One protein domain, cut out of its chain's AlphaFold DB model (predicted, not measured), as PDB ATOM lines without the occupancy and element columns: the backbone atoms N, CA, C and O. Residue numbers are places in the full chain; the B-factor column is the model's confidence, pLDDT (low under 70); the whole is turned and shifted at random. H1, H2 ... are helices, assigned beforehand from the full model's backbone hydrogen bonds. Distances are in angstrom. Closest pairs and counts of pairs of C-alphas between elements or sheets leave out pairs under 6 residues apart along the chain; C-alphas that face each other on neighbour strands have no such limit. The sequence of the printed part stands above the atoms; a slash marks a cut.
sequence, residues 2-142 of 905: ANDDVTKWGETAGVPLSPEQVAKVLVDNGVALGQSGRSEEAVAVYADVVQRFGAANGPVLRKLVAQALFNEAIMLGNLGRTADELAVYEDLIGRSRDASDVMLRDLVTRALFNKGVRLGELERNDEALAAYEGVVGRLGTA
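AT A GLANCE: This is residues 2 to 142 of the 905 residues of an uncharacterized protein of Bradyrhizobium sp. STM 3843 (UniProt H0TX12). Six helices fold back and forth in a zigzag row, with H1, H3 and H5 following one another side by side and H2 and H4 packed between successive ones. H6 closes the row at one end on H5, and beyond H1 at the other end lies a long tail of residues 2 to 18, of which residues 11 to 16 stick out. The printed part has 141 residues, with six named helices in the order H1 to H6 and no named strand; the class is all helix. It is compact, with a radius of gyration of the C-alphas of 15.8 A, and elongated, with spans of 53 by 32 by 21 A.

IN THESE COORDINATES: After residues 2 to 18, which hold no named element, H1 takes residues 19 to 35 and is 24.6 A long, beginning at C-alpha 19 at (95.175, 87.280, 106.785). H2 is residues 39 to 53, 21.1 A. H3 is residues 59 to 78, 29.3 A, with C-alpha 59 at (89.161, 92.819, 97.976). H4 is residues 82 to 95, 20.2 A, and H5 is residues 102 to 121, 28.9 A. H6 is residues 125 to 139, 21.3 A, ending at C-alpha 139 at (69.932, 99.152, 93.826).

HOW THE PARTS SIT: H1 to H5 form an up-and-down bundle, each helix running against the one before it. H3 is the hub, touching four helices. H1 and H3 touch, the same way at a shallow tilt of 21 degrees; their closest C-alphas, of Glu 20 and Leu 61, are 5.7 A apart. H2 forms a hairpin with H1, closest at the C-alphas of Gly 30 and Ala 42, 4.4 A, and another with H3, closest at those of Tyr 46 and Ala 68, 5.0 A. H3 and H4 form a hairpin, with the C-alphas of Ala 73 and Glu 85 closest at 4.5 A. H3 touches H5 with residues 63 to 70 alone, closest at the C-alphas of Lys 63 and Leu 104, 6.1 A. H4 and H5 form a hairpin at a shallow tilt of 30 degrees, closest at the C-alphas of Ile 93 and Val 108, 5.5 A. H5 and H6 form a hairpin, closest at the C-alphas of Gly 116 and Ala 128, 4.1 A; H6 is apart from H3 and H4. Every O i to N i+4 pair is within hydrogen-bond range in H1, H2, H4 and H5, against 15 of 16 in H3 and 10 of 11 in H6.

THE WHOLE: The two C-alphas farthest apart, of Gly 14 and Glu 123, are 53.9 A apart. The printed part has no cut and no long link; the link from H4 to H5 is short, and the other four are tight. The mean pLDDT of the printed part is 84.5, with residues 2 to 16 and 98 to 100 under 70.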
ATOM      1  N   ALA A   2      87.263  81.177 125.611       32.53
ATOM      2  CA  ALA A   2      87.695  82.545 125.354       32.53
ATOM      3  C   ALA A   2      88.265  82.750 123.938       32.53
ATOM      4  O   ALA A   2      88.734  81.805 123.309       32.53
ATOM      5  N   ASN A   3      88.249  84.014 123.504       35.53
ATOM      6  CA  ASN A   3      88.663  84.592 122.216       35.53
ATOM      7  C   ASN A   3      90.081  84.225 121.697       35.53
ATOM      8  O   ASN A   3      90.489  84.727 120.653       35.53
ATOM      9  N   ASP A   4      90.836  83.362 122.383       39.88
ATOM     10  CA  ASP A   4      92.252  83.083 122.101       39.88
ATOM     11  C   ASP A   4      92.513  81.874 121.180       39.88
ATOM     12  O   ASP A   4      93.609  81.752 120.628       39.88
ATOM     13  N   ASP A   5      91.542  80.980 120.959       47.81
ATOM     14  CA  ASP A   5      91.833  79.677 120.325       47.81
ATOM     15  C   ASP A   5      91.717  79.625 118.791       47.81
ATOM     16  O   ASP A   5      92.202  78.671 118.177       47.81
ATOM     17  N   VAL A   6      91.167  80.643 118.121       44.69
ATOM     18  CA  VAL A   6      91.084  80.627 116.643       44.69
ATOM     19  C   VAL A   6      92.458  80.847 115.995       44.69
ATOM     20  O   VAL A   6      92.752  80.282 114.942       44.69
ATOM     21  N   THR A   7      93.355  81.571 116.664       43.41
ATOM     22  CA  THR A   7      94.750  81.735 116.222       43.41
ATOM     23  C   THR A   7      95.565  80.437 116.326       43.41
ATOM     24  O   THR A   7      96.497  80.248 115.551       43.41
ATOM     25  N   LYS A   8      95.188  79.496 117.208       46.16
ATOM     26  CA  LYS A   8      95.928  78.236 117.420       46.16
ATOM     27  C   LYS A   8      95.600  77.117 116.430       46.16
ATOM     28  O   LYS A   8      96.390  76.184 116.283       46.16
ATOM     29  N   TRP A   9      94.488  77.198 115.702       42.19
ATOM     30  CA  TRP A   9      94.155  76.179 114.696       42.19
ATOM     31  C   TRP A   9      94.978  76.301 113.403       42.19
ATOM     32  O   TRP A   9      95.097  75.325 112.669       42.19
ATOM     33  N   GLY A  10      95.618  77.449 113.150       42.31
ATOM     34  CA  GLY A  10      96.621  77.583 112.084       42.31
ATOM     35  C   GLY A  10      97.989  76.988 112.442       42.31
ATOM     36  O   GLY A  10      98.753  76.612 111.557       42.31
ATOM     37  N   GLU A  11      98.304  76.851 113.733       42.72
ATOM     38  CA  GLU A  11      99.629  76.404 114.186       42.72
ATOM     39  C   GLU A  11      99.756  74.878 114.300       42.72
ATOM     40  O   GLU A  11     100.866  74.350 114.318       42.72
ATOM     41  N   THR A  12      98.646  74.136 114.291       47.53
ATOM     42  CA  THR A  12      98.671  72.661 114.345       47.53
ATOM     43  C   THR A  12      98.808  71.990 112.972       47.53
ATOM     44  O   THR A  12      99.005  70.778 112.908       47.53
ATOM     45  N   ALA A  13      98.801  72.763 111.878       48.00
ATOM     46  CA  ALA A  13      98.966  72.267 110.509       48.00
ATOM     47  C   ALA A  13     100.048  73.017 109.706       48.00
ATOM     48  O   ALA A  13      99.902  73.180 108.504       48.00
ATOM     49  N   GLY A  14     101.133  73.486 110.337       48.41
ATOM     50  CA  GLY A  14     102.418  73.785 109.670       48.41
ATOM     51  C   GLY A  14     102.444  74.763 108.476       48.41
ATOM     52  O   GLY A  14     103.485  74.873 107.830       48.41
ATOM     53  N   VAL A  15     101.359  75.480 108.170       52.25
ATOM     54  CA  VAL A  15     101.277  76.480 107.096       52.25
ATOM     55  C   VAL A  15     100.649  77.747 107.688       52.25
ATOM     56  O   VAL A  15      99.505  77.685 108.136       52.25
ATOM     57  N   PRO A  16     101.358  78.892 107.720       62.94
ATOM     58  CA  PRO A  16     100.809  80.126 108.268       62.94
ATOM     59  C   PRO A  16      99.590  80.554 107.447       62.94
ATOM     60  O   PRO A  16      99.695  80.789 106.241       62.94
ATOM     61  N   LEU A  17      98.429  80.631 108.102       71.88
ATOM     62  CA  LEU A  17      97.194  81.088 107.471       71.88
ATOM     63  C   LEU A  17      97.367  82.534 107.005       71.88
ATOM     64  O   LEU A  17      97.852  83.391 107.748       71.88
ATOM     65  N   SER A  18      96.951  82.820 105.774       82.50
ATOM     66  CA  SER A  18      96.934  84.189 105.272       82.50
ATOM     67  C   SER A  18      95.953  85.043 106.092       82.50
ATOM     68  O   SER A  18      94.981  84.512 106.641       82.50
ATOM     69  N   PRO A  19      96.135  86.377 106.147       82.06
ATOM     70  CA  PRO A  19      95.175  87.280 106.785       82.06
ATOM     71  C   PRO A  19      93.720  87.047 106.341       82.06
ATOM     72  O   PRO A  19      92.802  87.129 107.152       82.06
ATOM     73  N   GLU A  20      93.507  86.689 105.071       86.38
ATOM     74  CA  GLU A  20      92.191  86.345 104.514       86.38
ATOM     75  C   GLU A  20      91.617  85.050 105.100       86.38
ATOM     76  O   GLU A  20      90.428  84.988 105.410       86.38
ATOM     77  N   GLN A  21      92.450  84.022 105.280       83.50
ATOM     78  CA  GLN A  21      92.036  82.759 105.888       83.50
ATOM     79  C   GLN A  21      91.698  82.940 107.372       83.50
ATOM     80  O   GLN A  21      90.684  82.415 107.823       83.50
ATOM     81  N   VAL A  22      92.484  83.730 108.111       84.25
ATOM     82  CA  VAL A  22      92.209  84.040 109.524       84.25
ATOM     83  C   VAL A  22      90.902  84.825 109.671       84.25
ATOM     84  O   VAL A  22      90.046  84.440 110.467       84.25
ATOM     85  N   ALA A  23      90.703  85.877 108.868       87.19
ATOM     86  CA  ALA A  23      89.462  86.651 108.869       87.19
ATOM     87  C   ALA A  23      88.239  85.777 108.543       87.19
ATOM     88  O   ALA A  23      87.198  85.910 109.183       87.19
ATOM     89  N   LYS A  24      88.367  84.847 107.587       89.31
ATOM     90  CA  LYS A  24      87.283  83.932 107.214       89.31
ATOM     91  C   LYS A  24      86.905  82.983 108.352       89.31
ATOM     92  O   LYS A  24      85.724  82.864 108.655       89.31
ATOM     93  N   VAL A  25      87.885  82.358 109.009       89.25
ATOM     94  CA  VAL A  25      87.625  81.442 110.136       89.25
ATOM     95  C   VAL A  25      86.944  82.174 111.295       89.25
ATOM     96  O   VAL A  25      86.021  81.634 111.901       89.25
ATOM     97  N   LEU A  26      87.357  83.409 111.589       88.44
ATOM     98  CA  LEU A  26      86.719  84.221 112.626       88.44
ATOM     99  C   LEU A  26      85.267  84.581 112.265       88.44
ATOM    100  O   LEU A  26      84.387  84.435 113.109       88.44
ATOM    101  N   VAL A  27      84.985  84.973 111.016       91.06
ATOM    102  CA  VAL A  27      83.605  85.222 110.553       91.06
ATOM    103  C   VAL A  27      82.746  83.960 110.665       91.06
ATOM    104  O   VAL A  27      81.648  84.025 111.218       91.06
ATOM    105  N   ASP A  28      83.247  82.808 110.209       91.44
ATOM    106  CA  ASP A  28      82.528  81.530 110.273       91.44
ATOM    107  C   ASP A  28      82.260  81.101 111.733       91.44
ATOM    108  O   ASP A  28      81.166  80.631 112.058       91.44
ATOM    109  N   ASN A  29      83.216  81.335 112.644       90.88
ATOM    110  CA  ASN A  29      83.041  81.112 114.083       90.88
ATOM    111  C   ASN A  29      81.952  82.023 114.673       90.88
ATOM    112  O   ASN A  29      81.069  81.553 115.392       90.88
ATOM    113  N   GLY A  30      81.960  83.313 114.327       91.06
ATOM    114  CA  GLY A  30      80.916  84.253 114.736       91.06
ATOM    115  C   GLY A  30      79.521  83.820 114.265       91.06
ATOM    116  O   GLY A  30      78.553  83.922 115.023       91.06
ATOM    117  N   VAL A  31      79.402  83.278 113.045       91.50
ATOM    118  CA  VAL A  31      78.127  82.765 112.511       91.50
ATOM    119  C   VAL A  31      77.652  81.558 113.318       91.50
ATOM    120  O   VAL A  31      76.488  81.521 113.723       91.50
ATOM    121  N   ALA A  32      78.543  80.606 113.608       90.00
ATOM    122  CA  ALA A  32      78.221  79.421 114.403       90.00
ATOM    123  C   ALA A  32      77.781  79.784 115.835       90.00
ATOM    124  O   ALA A  32      76.786  79.258 116.342       90.00
ATOM    125  N   LEU A  33      78.473  80.734 116.472       88.94
ATOM    126  CA  LEU A  33      78.106  81.252 117.792       88.94
ATOM    127  C   LEU A  33      76.724  81.915 117.769       88.94
ATOM    128  O   LEU A  33      75.883  81.592 118.612       88.94
ATOM    129  N   GLY A  34      76.453  82.757 116.769       85.94
ATOM    130  CA  GLY A  34      75.150  83.398 116.588       85.94
ATOM    131  C   GLY A  34      74.006  82.394 116.411       85.94
ATOM    132  O   GLY A  34      72.978  82.512 117.075       85.94
ATOM    133  N   GLN A  35      74.196  81.356 115.587       88.56
ATOM    134  CA  GLN A  35      73.202  80.289 115.387       88.56
ATOM    135  C   GLN A  35      72.938  79.465 116.657       88.56
ATOM    136  O   GLN A  35      71.838  78.948 116.836       88.56
ATOM    137  N   SER A  36      73.919  79.372 117.559       88.44
ATOM    138  CA  SER A  36      73.775  78.706 118.861       88.44
ATOM    139  C   SER A  36      73.150  79.583 119.962       88.44
ATOM    140  O   SER A  36      73.092  79.161 121.115       88.44
ATOM    141  N   GLY A  37      72.705  80.804 119.635       86.69
ATOM    142  CA  GLY A  37      72.124  81.759 120.590       86.69
ATOM    143  C   GLY A  37      73.151  82.489 121.468       86.69
ATOM    144  O   GLY A  37      72.776  83.222 122.380       86.69
ATOM    145  N   ARG A  38      74.454  82.321 121.203       90.06
ATOM    146  CA  ARG A  38      75.559  82.942 121.954       90.06
ATOM    147  C   ARG A  38      75.922  84.302 121.352       90.06
ATOM    148  O   ARG A  38      77.042  84.511 120.889       90.06
ATOM    149  N   SER A  39      74.957  85.222 121.333       90.06
ATOM    150  CA  SER A  39      75.076  86.516 120.643       90.06
ATOM    151  C   SER A  39      76.188  87.419 121.193       90.06
ATOM    152  O   SER A  39      76.880  88.044 120.401       90.06
ATOM    153  N   GLU A  40      76.425  87.443 122.510       90.88
ATOM    154  CA  GLU A  40      77.537  88.192 123.141       90.88
ATOM    155  C   GLU A  40      78.913  87.729 122.631       90.88
ATOM    156  O   GLU A  40      79.754  88.533 122.232       90.88
ATOM    157  N   GLU A  41      79.130  86.413 122.580       90.06
ATOM    158  CA  GLU A  41      80.397  85.841 122.114       90.06
ATOM    159  C   GLU A  41      80.572  86.025 120.602       90.06
ATOM    160  O   GLU A  41      81.681  86.277 120.139       90.06
ATOM    161  N   ALA A  42      79.479  85.967 119.835       90.94
ATOM    162  CA  ALA A  42      79.502  86.276 118.410       90.94
ATOM    163  C   ALA A  42      79.906  87.738 118.148       90.94
ATOM    164  O   ALA A  42      80.764  87.980 117.301       90.94
ATOM    165  N   VAL A  43      79.349  88.702 118.896       93.00
ATOM    166  CA  VAL A  43      79.716  90.130 118.799       93.00
ATOM    167  C   VAL A  43      81.208  90.327 119.067       93.00
ATOM    168  O   VAL A  43      81.883  90.984 118.278       93.00
ATOM    169  N   ALA A  44      81.754  89.704 120.116       91.69
ATOM    170  CA  ALA A  44      83.178  89.813 120.441       91.69
ATOM    171  C   ALA A  44      84.094  89.264 119.330       91.69
ATOM    172  O   ALA A  44      85.149  89.839 119.062       91.69
ATOM    173  N   VAL A  45      83.690  88.171 118.674       91.44
ATOM    174  CA  VAL A  45      84.439  87.583 117.553       91.44
ATOM    175  C   VAL A  45      84.372  88.475 116.311       91.44
ATOM    176  O   VAL A  45      85.383  88.653 115.636       91.44
ATOM    177  N   TYR A  46      83.220  89.077 116.005       93.81
ATOM    178  CA  TYR A  46      83.117  90.001 114.873       93.81
ATOM    179  C   TYR A  46      83.897  91.301 115.101       93.81
ATOM    180  O   TYR A  46      84.617  91.733 114.197       93.81
ATOM    181  N   ALA A  47      83.863  91.859 116.314       91.31
ATOM    182  CA  ALA A  47      84.668  93.022 116.678       91.31
ATOM    183  C   ALA A  47      86.180  92.753 116.515       91.31
ATOM    184  O   ALA A  47      86.913  93.621 116.035       91.31
ATOM    185  N   ASP A  48      86.646  91.534 116.825       91.00
ATOM    186  CA  ASP A  48      88.040  91.109 116.610       91.00
ATOM    187  C   ASP A  48      88.421  91.094 115.116       91.00
ATOM    188  O   ASP A  48      89.499  91.563 114.738       91.00
ATOM    189  N   VAL A  49      87.512  90.662 114.229       90.94
ATOM    190  CA  VAL A  49      87.714  90.742 112.767       90.94
ATOM    191  C   VAL A  49      87.889  92.192 112.317       90.94
ATOM    192  O   VAL A  49      88.804  92.501 111.546       90.94
ATOM    193  N   VAL A  50      87.038  93.098 112.803       90.75
ATOM    194  CA  VAL A  50      87.082  94.524 112.446       90.75
ATOM    195  C   VAL A  50      88.347  95.187 112.989       90.75
ATOM    196  O   VAL A  50      88.985  95.961 112.273       90.75
ATOM    197  N   GLN A  51      88.758  94.854 114.214       90.38
ATOM    198  CA  GLN A  51      89.966  95.391 114.836       90.38
ATOM    199  C   GLN A  51      91.235  94.967 114.084       90.38
ATOM    200  O   GLN A  51      92.097  95.803 113.810       90.38
ATOM    201  N   ARG A  52      91.354  93.681 113.728       88.12
ATOM    202  CA  ARG A  52      92.558  93.136 113.076       88.12
ATOM    203  C   ARG A  52      92.663  93.503 111.602       88.12
ATOM    204  O   ARG A  52      93.766  93.724 111.104       88.12
ATOM    205  N   PHE A  53      91.536  93.553 110.892       90.19
ATOM    206  CA  PHE A  53      91.528  93.630 109.426       90.19
ATOM    207  C   PHE A  53      90.816  94.865 108.866       90.19
ATOM    208  O   PHE A  53      90.810  95.067 107.653       90.19
ATOM    209  N   GLY A  54      90.260  95.735 109.710       80.94
ATOM    210  CA  GLY A  54      89.430  96.862 109.284       80.94
ATOM    211  C   GLY A  54      90.127  97.939 108.443       80.94
ATOM    212  O   GLY A  54      89.441  98.674 107.735       80.94
ATOM    213  N   ALA A  55      91.460  98.032 108.493       81.94
ATOM    214  CA  ALA A  55      92.259  98.942 107.663       81.94
ATOM    215  C   ALA A  55      92.746  98.301 106.344       81.94
ATOM    216  O   ALA A  55      93.454  98.938 105.561       81.94
ATOM    217  N   ALA A  56      92.418  97.029 106.097       77.81
ATOM    218  CA  ALA A  56      92.917  96.302 104.941       77.81
ATOM    219  C   ALA A  56      92.171  96.682 103.652       77.81
ATOM    220  O   ALA A  56      90.950  96.594 103.558       77.81
ATOM    221  N   ASN A  57      92.931  97.012 102.606       74.19
ATOM    222  CA  ASN A  57      92.391  97.384 101.293       74.19
ATOM    223  C   ASN A  57      92.238  96.191 100.327       74.19
ATOM    224  O   ASN A  57      91.834  96.376  99.176       74.19
ATOM    225  N   GLY A  58      92.532  94.962 100.758       82.06
ATOM    226  CA  GLY A  58      92.376  93.761  99.931       82.06
ATOM    227  C   GLY A  58      90.900  93.470  99.605       82.06
ATOM    228  O   GLY A  58      90.050  93.642 100.478       82.06
ATOM    229  N   PRO A  59      90.556  93.035  98.377       81.06
ATOM    230  CA  PRO A  59      89.161  92.819  97.976       81.06
ATOM    231  C   PRO A  59      88.458  91.727  98.799       81.06
ATOM    232  O   PRO A  59      87.264  91.843  99.060       81.06
ATOM    233  N   VAL A  60      89.181  90.693  99.242       85.06
ATOM    234  CA  VAL A  60      88.636  89.605 100.073       85.06
ATOM    235  C   VAL A  60      88.469  90.051 101.528       85.06
ATOM    236  O   VAL A  60      87.401  89.866 102.105       85.06
ATOM    237  N   LEU A  61      89.480  90.707 102.111       86.69
ATOM    238  CA  LEU A  61      89.401  91.229 103.482       86.69
ATOM    239  C   LEU A  61      88.293  92.272 103.641       86.69
ATOM    240  O   LEU A  61      87.557  92.217 104.620       86.69
ATOM    241  N   ARG A  62      88.099  93.157 102.653       87.69
ATOM    242  CA  ARG A  62      86.990  94.123 102.664       87.69
ATOM    243  C   ARG A  62      85.623  93.439 102.746       87.69
ATOM    244  O   ARG A  62      84.776  93.878 103.514       87.69
ATOM    245  N   LYS A  63      85.423  92.342 102.008       89.94
ATOM    246  CA  LYS A  63      84.186  91.539 102.044       89.94
ATOM    247  C   LYS A  63      83.962  90.868 103.394       89.94
ATOM    248  O   LYS A  63      82.854  90.918 103.915       89.94
ATOM    249  N   LEU A  64      85.008  90.270 103.962       90.38
ATOM    250  CA  LEU A  64      84.932  89.578 105.251       90.38
ATOM    251  C   LEU A  64      84.696  90.552 106.413       90.38
ATOM    252  O   LEU A  64      83.853  90.279 107.260       90.38
ATOM    253  N   VAL A  65      85.360  91.712 106.415       91.25
ATOM    254  CA  VAL A  65      85.114  92.785 107.396       91.25
ATOM    255  C   VAL A  65      83.690  93.326 107.261       91.25
ATOM    256  O   VAL A  65      83.003  93.491 108.264       91.25
ATOM    257  N   ALA A  66      83.213  93.558 106.034       91.25
ATOM    258  CA  ALA A  66      81.844  94.011 105.810       91.25
ATOM    259  C   ALA A  66      80.800  92.993 106.302       91.25
ATOM    260  O   ALA A  66      79.790  93.369 106.893       91.25
ATOM    261  N   GLN A  67      81.055  91.699 106.088       93.00
ATOM    262  CA  GLN A  67      80.181  90.631 106.561       93.00
ATOM    263  C   GLN A  67      80.219  90.475 108.088       93.00
ATOM    264  O   GLN A  67      79.171  90.251 108.692       93.00
ATOM    265  N   ALA A  68      81.390  90.651 108.710       93.25
ATOM    266  CA  ALA A  68      81.531  90.687 110.163       93.25
ATOM    267  C   ALA A  68      80.704  91.827 110.772       93.25
ATOM    268  O   ALA A  68      79.859  91.558 111.617       93.25
ATOM    269  N   LEU A  69      80.863  93.060 110.272       94.75
ATOM    270  CA  LEU A  69      80.099  94.227 110.731       94.75
ATOM    271  C   LEU A  69      78.586  94.031 110.564       94.75
ATOM    272  O   LEU A  69      77.809  94.342 111.462       94.75
ATOM    273  N   PHE A  70      78.144  93.489 109.426       95.06
ATOM    274  CA  PHE A  70      76.720  93.238 109.195       95.06
ATOM    275  C   PHE A  70      76.142  92.246 110.215       95.06
ATOM    276  O   PHE A  70      75.092  92.501 110.805       95.06
ATOM    277  N   ASN A  71      76.836  91.132 110.455       94.62
ATOM    278  CA  ASN A  71      76.389  90.127 111.413       94.62
ATOM    279  C   ASN A  71      76.497  90.616 112.867       94.62
ATOM    280  O   ASN A  71      75.631  90.293 113.677       94.62
ATOM    281  N   GLU A  72      77.525  91.402 113.193       95.56
ATOM    282  CA  GLU A  72      77.691  92.048 114.497       95.56
ATOM    283  C   GLU A  72      76.495  92.945 114.818       95.56
ATOM    284  O   GLU A  72      75.890  92.797 115.880       95.56
ATOM    285  N   ALA A  73      76.085  93.796 113.873       95.19
ATOM    286  CA  ALA A  73      74.927  94.667 114.040       95.19
ATOM    287  C   ALA A  73      73.629  93.876 114.290       95.19
ATOM    288  O   ALA A  73      72.863  94.224 115.188       95.19
ATOM    289  N   ILE A  74      73.401  92.768 113.573       93.75
ATOM    290  CA  ILE A  74      72.239  91.891 113.812       93.75
ATOM    291  C   ILE A  74      72.270  91.302 115.230       93.75
ATOM    292  O   ILE A  74      71.245  91.274 115.913       93.75
ATOM    293  N   MET A  75      73.435  90.840 115.695       94.88
ATOM    294  CA  MET A  75      73.570  90.270 117.041       94.88
ATOM    295  C   MET A  75      73.370  91.325 118.133       94.88
ATOM    296  O   MET A  75      72.698  91.047 119.124       94.88
ATOM    297  N   LEU A  76      73.882  92.542 117.934       93.50
ATOM    298  CA  LEU A  76      73.639  93.680 118.824       93.50
ATOM    299  C   LEU A  76      72.149  94.039 118.889       93.50
ATOM    300  O   LEU A  76      71.623  94.253 119.983       93.50
ATOM    301  N   GLY A  77      71.452  94.021 117.750       89.94
ATOM    302  CA  GLY A  77      70.003  94.218 117.687       89.94
ATOM    303  C   GLY A  77      69.223  93.152 118.463       89.94
ATOM    304  O   GLY A  77      68.312  93.486 119.220       89.94
ATOM    305  N   ASN A  78      69.614  91.877 118.357       89.81
ATOM    306  CA  ASN A  78      69.008  90.780 119.126       89.81
ATOM    307  C   ASN A  78      69.232  90.916 120.644       89.81
ATOM    308  O   ASN A  78      68.400  90.466 121.429       89.81
ATOM    309  N   LEU A  79      70.336  91.545 121.059       91.38
ATOM    310  CA  LEU A  79      70.648  91.859 122.459       91.38
ATOM    311  C   LEU A  79      69.967  93.149 122.961       91.38
ATOM    312  O   LEU A  79      70.127  93.506 124.126       91.38
ATOM    313  N   GLY A  80      69.238  93.874 122.103       90.12
ATOM    314  CA  GLY A  80      68.623  95.162 122.440       90.12
ATOM    315  C   GLY A  80      69.617  96.324 122.569       90.12
ATOM    316  O   GLY A  80      69.266  97.384 123.090       90.12
ATOM    317  N   ARG A  81      70.864  96.159 122.100       93.38
ATOM    318  CA  ARG A  81      71.922  97.185 122.131       93.38
ATOM    319  C   ARG A  81      71.811  98.123 120.929       93.38
ATOM    320  O   ARG A  81      72.691  98.198 120.077       93.38
ATOM    321  N   THR A  82      70.708  98.859 120.880       91.38
ATOM    322  CA  THR A  82      70.285  99.653 119.719       91.38
ATOM    323  C   THR A  82      71.279 100.744 119.292       91.38
ATOM    324  O   THR A  82      71.452 100.988 118.100       91.38
ATOM    325  N   ALA A  83      71.945 101.418 120.238       91.88
ATOM    326  CA  ALA A  83      72.929 102.452 119.904       91.88
ATOM    327  C   ALA A  83      74.171 101.858 119.214       91.88
ATOM    328  O   ALA A  83      74.636 102.400 118.211       91.88
ATOM    329  N   ASP A  84      74.646 100.717 119.718       93.00
ATOM    330  CA  ASP A  84      75.804 100.010 119.171       93.00
ATOM    331  C   ASP A  84      75.468  99.394 117.805       93.00
ATOM    332  O   ASP A  84      76.245  99.521 116.865       93.00
ATOM    333  N   GLU A  85      74.276  98.804 117.656       94.81
ATOM    334  CA  GLU A  85      73.761  98.303 116.373       94.81
ATOM    335  C   GLU A  85      73.796  99.390 115.283       94.81
ATOM    336  O   GLU A  85      74.318  99.165 114.188       94.81
ATOM    337  N   LEU A  86      73.264 100.584 115.575       94.62
ATOM    338  CA  LEU A  86      73.234 101.691 114.617       94.62
ATOM    339  C   LEU A  86      74.641 102.198 114.273       94.62
ATOM    340  O   LEU A  86      74.893 102.505 113.105       94.62
ATOM    341  N   ALA A  87      75.548 102.250 115.254       94.50
ATOM    342  CA  ALA A  87      76.940 102.644 115.045       94.50
ATOM    343  C   ALA A  87      77.688 101.644 114.147       94.50
ATOM    344  O   ALA A  87      78.401 102.051 113.229       94.50
ATOM    345  N   VAL A  88      77.474 100.340 114.346       94.56
ATOM    346  CA  VAL A  88      78.079  99.290 113.511       94.56
ATOM    347  C   VAL A  88      77.523  99.327 112.082       94.56
ATOM    348  O   VAL A  88      78.290  99.216 111.120       94.56
ATOM    349  N   TYR A  89      76.216  99.562 111.900       94.94
ATOM    350  CA  TYR A  89      75.662  99.785 110.560       94.94
ATOM    351  C   TYR A  89      76.266 101.028 109.885       94.94
ATOM    352  O   TYR A  89      76.557 100.984 108.690       94.94
ATOM    353  N   GLU A  90      76.481 102.126 110.614       93.56
ATOM    354  CA  GLU A  90      77.144 103.325 110.082       93.56
ATOM    355  C   GLU A  90      78.589 103.068 109.661       93.56
ATOM    356  O   GLU A  90      78.980 103.505 108.576       93.56
ATOM    357  N   ASP A  91      79.348 102.319 110.462       92.38
ATOM    358  CA  ASP A  91      80.728 101.950 110.143       92.38
ATOM    359  C   ASP A  91      80.796 101.112 108.856       92.38
ATOM    360  O   ASP A  91      81.550 101.419 107.926       92.38
ATOM    361  N   LEU A  92      79.918 100.112 108.734       92.56
ATOM    362  CA  LEU A  92      79.785  99.299 107.525       92.56
ATOM    363  C   LEU A  92      79.472 100.143 106.280       92.56
ATOM    364  O   LEU A  92      80.135 100.006 105.244       92.56
ATOM    365  N   ILE A  93      78.472 101.024 106.379       91.31
ATOM    366  CA  ILE A  93      78.041 101.892 105.275       91.31
ATOM    367  C   ILE A  93      79.158 102.875 104.890       91.31
ATOM    368  O   ILE A  93      79.369 103.125 103.700       91.31
ATOM    369  N   GLY A  94      79.886 103.415 105.872       88.19
ATOM    370  CA  GLY A  94      80.984 104.358 105.671       88.19
ATOM    371  C   GLY A  94      82.179 103.738 104.950       88.19
ATOM    372  O   GLY A  94      82.662 104.301 103.966       88.19
ATOM    373  N   ARG A  95      82.618 102.546 105.376       85.38
ATOM    374  CA  ARG A  95      83.779 101.840 104.795       85.38
ATOM    375  C   ARG A  95      83.551 101.333 103.373       85.38
ATOM    376  O   ARG A  95      84.512 101.117 102.637       85.38
ATOM    377  N   SER A  96      82.293 101.142 102.989       81.50
ATOM    378  CA  SER A  96      81.911 100.495 101.727       81.50
ATOM    379  C   SER A  96      81.082 101.407 100.812       81.50
ATOM    380  O   SER A  96      80.336 100.920  99.962       81.50
ATOM    381  N   ARG A  97      81.210 102.735 100.966       71.25
ATOM    382  CA  ARG A  97      80.374 103.739 100.279       71.25
ATOM    383  C   ARG A  97      80.436 103.668  98.747       71.25
ATOM    384  O   ARG A  97      79.390 103.808  98.117       71.25
ATOM    385  N   ASP A  98      81.620 103.393  98.194       67.94
ATOM    386  CA  ASP A  98      81.918 103.401  96.749       67.94
ATOM    387  C   ASP A  98      82.162 101.991  96.174       67.94
ATOM    388  O   ASP A  98      82.768 101.822  95.113       67.94
ATOM    389  N   ALA A  99      81.741 100.944  96.888       69.12
ATOM    390  CA  ALA A  99      81.991  99.573  96.467       69.12
ATOM    391  C   ALA A  99      81.144  99.198  95.235       69.12
ATOM    392  O   ALA A  99      79.921  99.093  95.311       69.12
ATOM    393  N   SER A 100      81.808  98.938  94.106       69.44
ATOM    394  CA  SER A 100      81.195  98.372  92.892       69.44
ATOM    395  C   SER A 100      81.024  96.849  92.956       69.44
ATOM    396  O   SER A 100      80.364  96.262  92.097       69.44
ATOM    397  N   ASP A 101      81.606  96.204  93.969       83.38
ATOM    398  CA  ASP A 101      81.500  94.766  94.189       83.38
ATOM    399  C   ASP A 101      80.078  94.362  94.606       83.38
ATOM    400  O   ASP A 101      79.486  94.953  95.510       83.38
ATOM    401  N   VAL A 102      79.547  93.317  93.965       81.38
ATOM    402  CA  VAL A 102      78.160  92.860  94.146       81.38
ATOM    403  C   VAL A 102      77.861  92.470  95.596       81.38
ATOM    404  O   VAL A 102      76.804  92.834  96.109       81.38
ATOM    405  N   MET A 103      78.789  91.785  96.273       83.44
ATOM    406  CA  MET A 103      78.599  91.317  97.649       83.44
ATOM    407  C   MET A 103      78.660  92.478  98.646       83.44
ATOM    408  O   MET A 103      77.827  92.564  99.543       83.44
ATOM    409  N   LEU A 104      79.611  93.403  98.478       86.31
ATOM    410  CA  LEU A 104      79.684  94.604  99.321       86.31
ATOM    411  C   LEU A 104      78.451  95.492  99.140       86.31
ATOM    412  O   LEU A 104      77.905  95.995 100.119       86.31
ATOM    413  N   ARG A 105      77.974  95.646  97.899       86.81
ATOM    414  CA  ARG A 105      76.749  96.390  97.597       86.81
ATOM    415  C   ARG A 105      75.520  95.754  98.256       86.81
ATOM    416  O   ARG A 105      74.707  96.485  98.817       86.81
ATOM    417  N   ASP A 106      75.383  94.425  98.224       86.94
ATOM    418  CA  ASP A 106      74.295  93.698  98.906       86.94
ATOM    419  C   ASP A 106      74.353  93.892 100.433       86.94
ATOM    420  O   ASP A 106      73.365  94.307 101.039       86.94
ATOM    421  N   LEU A 107      75.522  93.722 101.058       90.19
ATOM    422  CA  LEU A 107      75.683  93.919 102.506       90.19
ATOM    423  C   LEU A 107      75.375  95.360 102.945       90.19
ATOM    424  O   LEU A 107      74.639  95.565 103.908       90.19
ATOM    425  N   VAL A 108      75.878  96.367 102.221       90.94
ATOM    426  CA  VAL A 108      75.615  97.789 102.518       90.94
ATOM    427  C   VAL A 108      74.133  98.127 102.386       90.94
ATOM    428  O   VAL A 108      73.594  98.896 103.177       90.94
ATOM    429  N   THR A 109      73.455  97.574 101.385       91.50
ATOM    430  CA  THR A 109      72.041  97.881 101.134       91.50
ATOM    431  C   THR A 109      71.121  97.182 102.129       91.50
ATOM    432  O   THR A 109      70.171  97.803 102.600       91.50
ATOM    433  N   ARG A 110      71.438  95.955 102.559       93.25
ATOM    434  CA  ARG A 110      70.750  95.303 103.687       93.25
ATOM    435  C   ARG A 110      71.006  96.020 105.010       93.25
ATOM    436  O   ARG A 110      70.078  96.181 105.797       93.25
ATOM    437  N   ALA A 111      72.230  96.499 105.236       93.56
ATOM    438  CA  ALA A 111      72.568  97.314 106.400       93.56
ATOM    439  C   ALA A 111      71.762  98.619 106.427       93.56
ATOM    440  O   ALA A 111      71.174  98.951 107.450       93.56
ATOM    441  N   LEU A 112      71.667  99.324 105.294       94.88
ATOM    442  CA  LEU A 112      70.820 100.512 105.150       94.88
ATOM    443  C   LEU A 112      69.346 100.200 105.426       94.88
ATOM    444  O   LEU A 112      68.694 100.952 106.146       94.88
ATOM    445  N   PHE A 113      68.828  99.089 104.900       96.00
ATOM    446  CA  PHE A 113      67.450  98.673 105.148       96.00
ATOM    447  C   PHE A 113      67.190  98.391 106.637       96.00
ATOM    448  O   PHE A 113      66.270  98.971 107.212       96.00
ATOM    449  N   ASN A 114      68.023  97.567 107.281       95.62
ATOM    450  CA  ASN A 114      67.889  97.234 108.703       95.62
ATOM    451  C   ASN A 114      68.062  98.469 109.597       95.62
ATOM    452  O   ASN A 114      67.277  98.674 110.523       95.62
ATOM    453  N   LYS A 115      69.035  99.335 109.277       95.56
ATOM    454  CA  LYS A 115      69.217 100.636 109.933       95.56
ATOM    455  C   LYS A 115      67.941 101.474 109.824       95.56
ATOM    456  O   LYS A 115      67.496 102.028 110.824       95.56
ATOM    457  N   GLY A 116      67.330 101.536 108.639       95.56
ATOM    458  CA  GLY A 116      66.066 102.239 108.410       95.56
ATOM    459  C   GLY A 116      64.907 101.687 109.246       95.56
ATOM    460  O   GLY A 116      64.151 102.466 109.825       95.56
ATOM    461  N   VAL A 117      64.792 100.361 109.370       94.69
ATOM    462  CA  VAL A 117      63.779  99.716 110.227       94.69
ATOM    463  C   VAL A 117      63.982 100.113 111.686       94.69
ATOM    464  O   VAL A 117      63.049 100.621 112.308       94.69
ATOM    465  N   ARG A 118      65.207  99.976 112.209       94.62
ATOM    466  CA  ARG A 118      65.518 100.306 113.606       94.62
ATOM    467  C   ARG A 118      65.317 101.787 113.920       94.62
ATOM    468  O   ARG A 118      64.746 102.128 114.948       94.62
ATOM    469  N   LEU A 119      65.753 102.681 113.033       94.12
ATOM    470  CA  LEU A 119      65.529 104.122 113.184       94.12
ATOM    471  C   LEU A 119      64.036 104.473 113.187       94.12
ATOM    472  O   LEU A 119      63.623 105.345 113.946       94.12
ATOM    473  N   GLY A 120      63.230 103.777 112.382       90.25
ATOM    474  CA  GLY A 120      61.777 103.939 112.377       90.25
ATOM    475  C   GLY A 120      61.117 103.523 113.693       90.25
ATOM    476  O   GLY A 120      60.200 104.202 114.145       90.25
ATOM    477  N   GLU A 121      61.590 102.452 114.337       91.88
ATOM    478  CA  GLU A 121      61.127 102.038 115.674       91.88
ATOM    479  C   GLU A 121      61.481 103.059 116.768       91.88
ATOM    480  O   GLU A 121      60.752 103.183 117.747       91.88
ATOM    481  N   LEU A 122      62.571 103.811 116.584       92.25
ATOM    482  CA  LEU A 122      62.987 104.916 117.459       92.25
ATOM    483  C   LEU A 122      62.327 106.259 117.105       92.25
ATOM    484  O   LEU A 122      62.739 107.289 117.636       92.25
ATOM    485  N   GLU A 123      61.385 106.274 116.159       90.12
ATOM    486  CA  GLU A 123      60.735 107.485 115.636       90.12
ATOM    487  C   GLU A 123      61.710 108.518 115.022       90.12
ATOM    488  O   GLU A 123      61.354 109.676 114.788       90.12
ATOM    489  N   ARG A 124      62.936 108.103 114.668       94.38
ATOM    490  CA  ARG A 124      63.938 108.912 113.943       94.38
ATOM    491  C   ARG A 124      63.643 108.897 112.442       94.38
ATOM    492  O   ARG A 124      64.418 108.389 111.632       94.38
ATOM    493  N   ASN A 125      62.474 109.424 112.085       92.50
ATOM    494  CA  ASN A 125      61.854 109.210 110.778       92.50
ATOM    495  C   ASN A 125      62.670 109.768 109.599       92.50
ATOM    496  O   ASN A 125      62.813 109.079 108.594       92.50
ATOM    497  N   ASP A 126      63.262 110.960 109.715       92.25
ATOM    498  CA  ASP A 126      64.047 111.558 108.619       92.25
ATOM    499  C   ASP A 126      65.288 110.719 108.275       92.25
ATOM    500  O   ASP A 126      65.610 110.494 107.107       92.25
ATOM    501  N   GLU A 127      65.964 110.196 109.298       92.81
ATOM    502  CA  GLU A 127      67.136 109.337 109.127       92.81
ATOM    503  C   GLU A 127      66.753 107.955 108.590       92.81
ATOM    504  O   GLU A 127      67.475 107.386 107.768       92.81
ATOM    505  N   ALA A 128      65.602 107.426 109.014       94.69
ATOM    506  CA  ALA A 128      65.057 106.184 108.483       94.69
ATOM    507  C   ALA A 128      64.697 106.316 106.993       94.69
ATOM    508  O   ALA A 128      65.071 105.460 106.189       94.69
ATOM    509  N   LEU A 129      64.037 107.412 106.605       94.88
ATOM    510  CA  LEU A 129      63.723 107.725 105.209       94.88
ATOM    511  C   LEU A 129      64.995 107.872 104.372       94.88
ATOM    512  O   LEU A 129      65.084 107.282 103.297       94.88
ATOM    513  N   ALA A 130      66.012 108.573 104.881       94.12
ATOM    514  CA  ALA A 130      67.305 108.690 104.210       94.12
ATOM    515  C   ALA A 130      67.997 107.326 104.032       94.12
ATOM    516  O   ALA A 130      68.628 107.076 103.000       94.12
ATOM    517  N   ALA A 131      67.864 106.422 105.007       94.25
ATOM    518  CA  ALA A 131      68.379 105.062 104.898       94.25
ATOM    519  C   ALA A 131      67.652 104.270 103.796       94.25
ATOM    520  O   ALA A 131      68.318 103.653 102.960       94.25
ATOM    521  N   TYR A 132      66.317 104.355 103.718       95.62
ATOM    522  CA  TYR A 132      65.534 103.737 102.641       95.62
ATOM    523  C   TYR A 132      65.851 104.333 101.257       95.62
ATOM    524  O   TYR A 132      66.059 103.567 100.316       95.62
ATOM    525  N   GLU A 133      66.008 105.658 101.123       93.25
ATOM    526  CA  GLU A 133      66.518 106.282  99.885       93.25
ATOM    527  C   GLU A 133      67.891 105.750  99.500       93.25
ATOM    528  O   GLU A 133      68.177 105.515  98.326       93.25
ATOM    529  N   GLY A 134      68.750 105.537 100.496       91.31
ATOM    530  CA  GLY A 134      70.077 104.979 100.301       91.31
ATOM    531  C   GLY A 134      70.054 103.583  99.677       91.31
ATOM    532  O   GLY A 134      70.968 103.261  98.911       91.31
ATOM    533  N   VAL A 135      69.031 102.774  99.979       93.31
ATOM    534  CA  VAL A 135      68.793 101.467  99.342       93.31
ATOM    535  C   VAL A 135      68.356 101.661  97.890       93.31
ATOM    536  O   VAL A 135      68.974 101.100  96.982       93.31
ATOM    537  N   VAL A 136      67.339 102.499  97.658       91.56
ATOM    538  CA  VAL A 136      66.773 102.760  96.321       91.56
ATOM    539  C   VAL A 136      67.821 103.357  95.379       91.56
ATOM    540  O   VAL A 136      67.943 102.913  94.241       91.56
ATOM    541  N   GLY A 137      68.643 104.298  95.845       88.56
ATOM    542  CA  GLY A 137      69.689 104.925  95.036       88.56
ATOM    543  C   GLY A 137      70.808 103.967  94.611       88.56
ATOM    544  O   GLY A 137      71.384 104.138  93.540       88.56
ATOM    545  N   ARG A 138      71.109 102.937  95.417       88.31
ATOM    546  CA  ARG A 138      72.191 101.969  95.140       88.31
ATOM    547  C   ARG A 138      71.745 100.758  94.328       88.31
ATOM    548  O   ARG A 138      72.553 100.191  93.594       88.31
ATOM    549  N   LEU A 139      70.487 100.344  94.476       86.00
ATOM    550  CA  LEU A 139      69.932  99.152  93.826       86.00
ATOM    551  C   LEU A 139      68.845  99.459  92.794       86.00
ATOM    552  O   LEU A 139      68.350  98.540  92.153       86.00
ATOM    553  N   GLY A 140      68.468 100.722  92.595       75.44
ATOM    554  CA  GLY A 140      67.297 101.104  91.802       75.44
ATOM    555  C   GLY A 140      67.319 100.685  90.328       75.44
ATOM    556  O   GLY A 140      66.269 100.709  89.694       75.44
ATOM    557  N   THR A 141      68.471 100.294  89.782       79.12
ATOM    558  CA  THR A 141      68.625  99.760  88.414       79.12
ATOM    559  C   THR A 141      68.992  98.271  88.379       79.12
ATOM    560  O   THR A 141      69.191  97.712  87.301       79.12
ATOM    561  N   ALA A 142      69.108  97.616  89.539       82.38
ATOM    562  CA  ALA A 142      69.453  96.204  89.636       82.38
ATOM    563  C   ALA A 142      68.240  95.316  89.310       82.38
ATOM    564  O   ALA A 142      67.146  95.516  89.835       82.38
TER     565      ALA A 142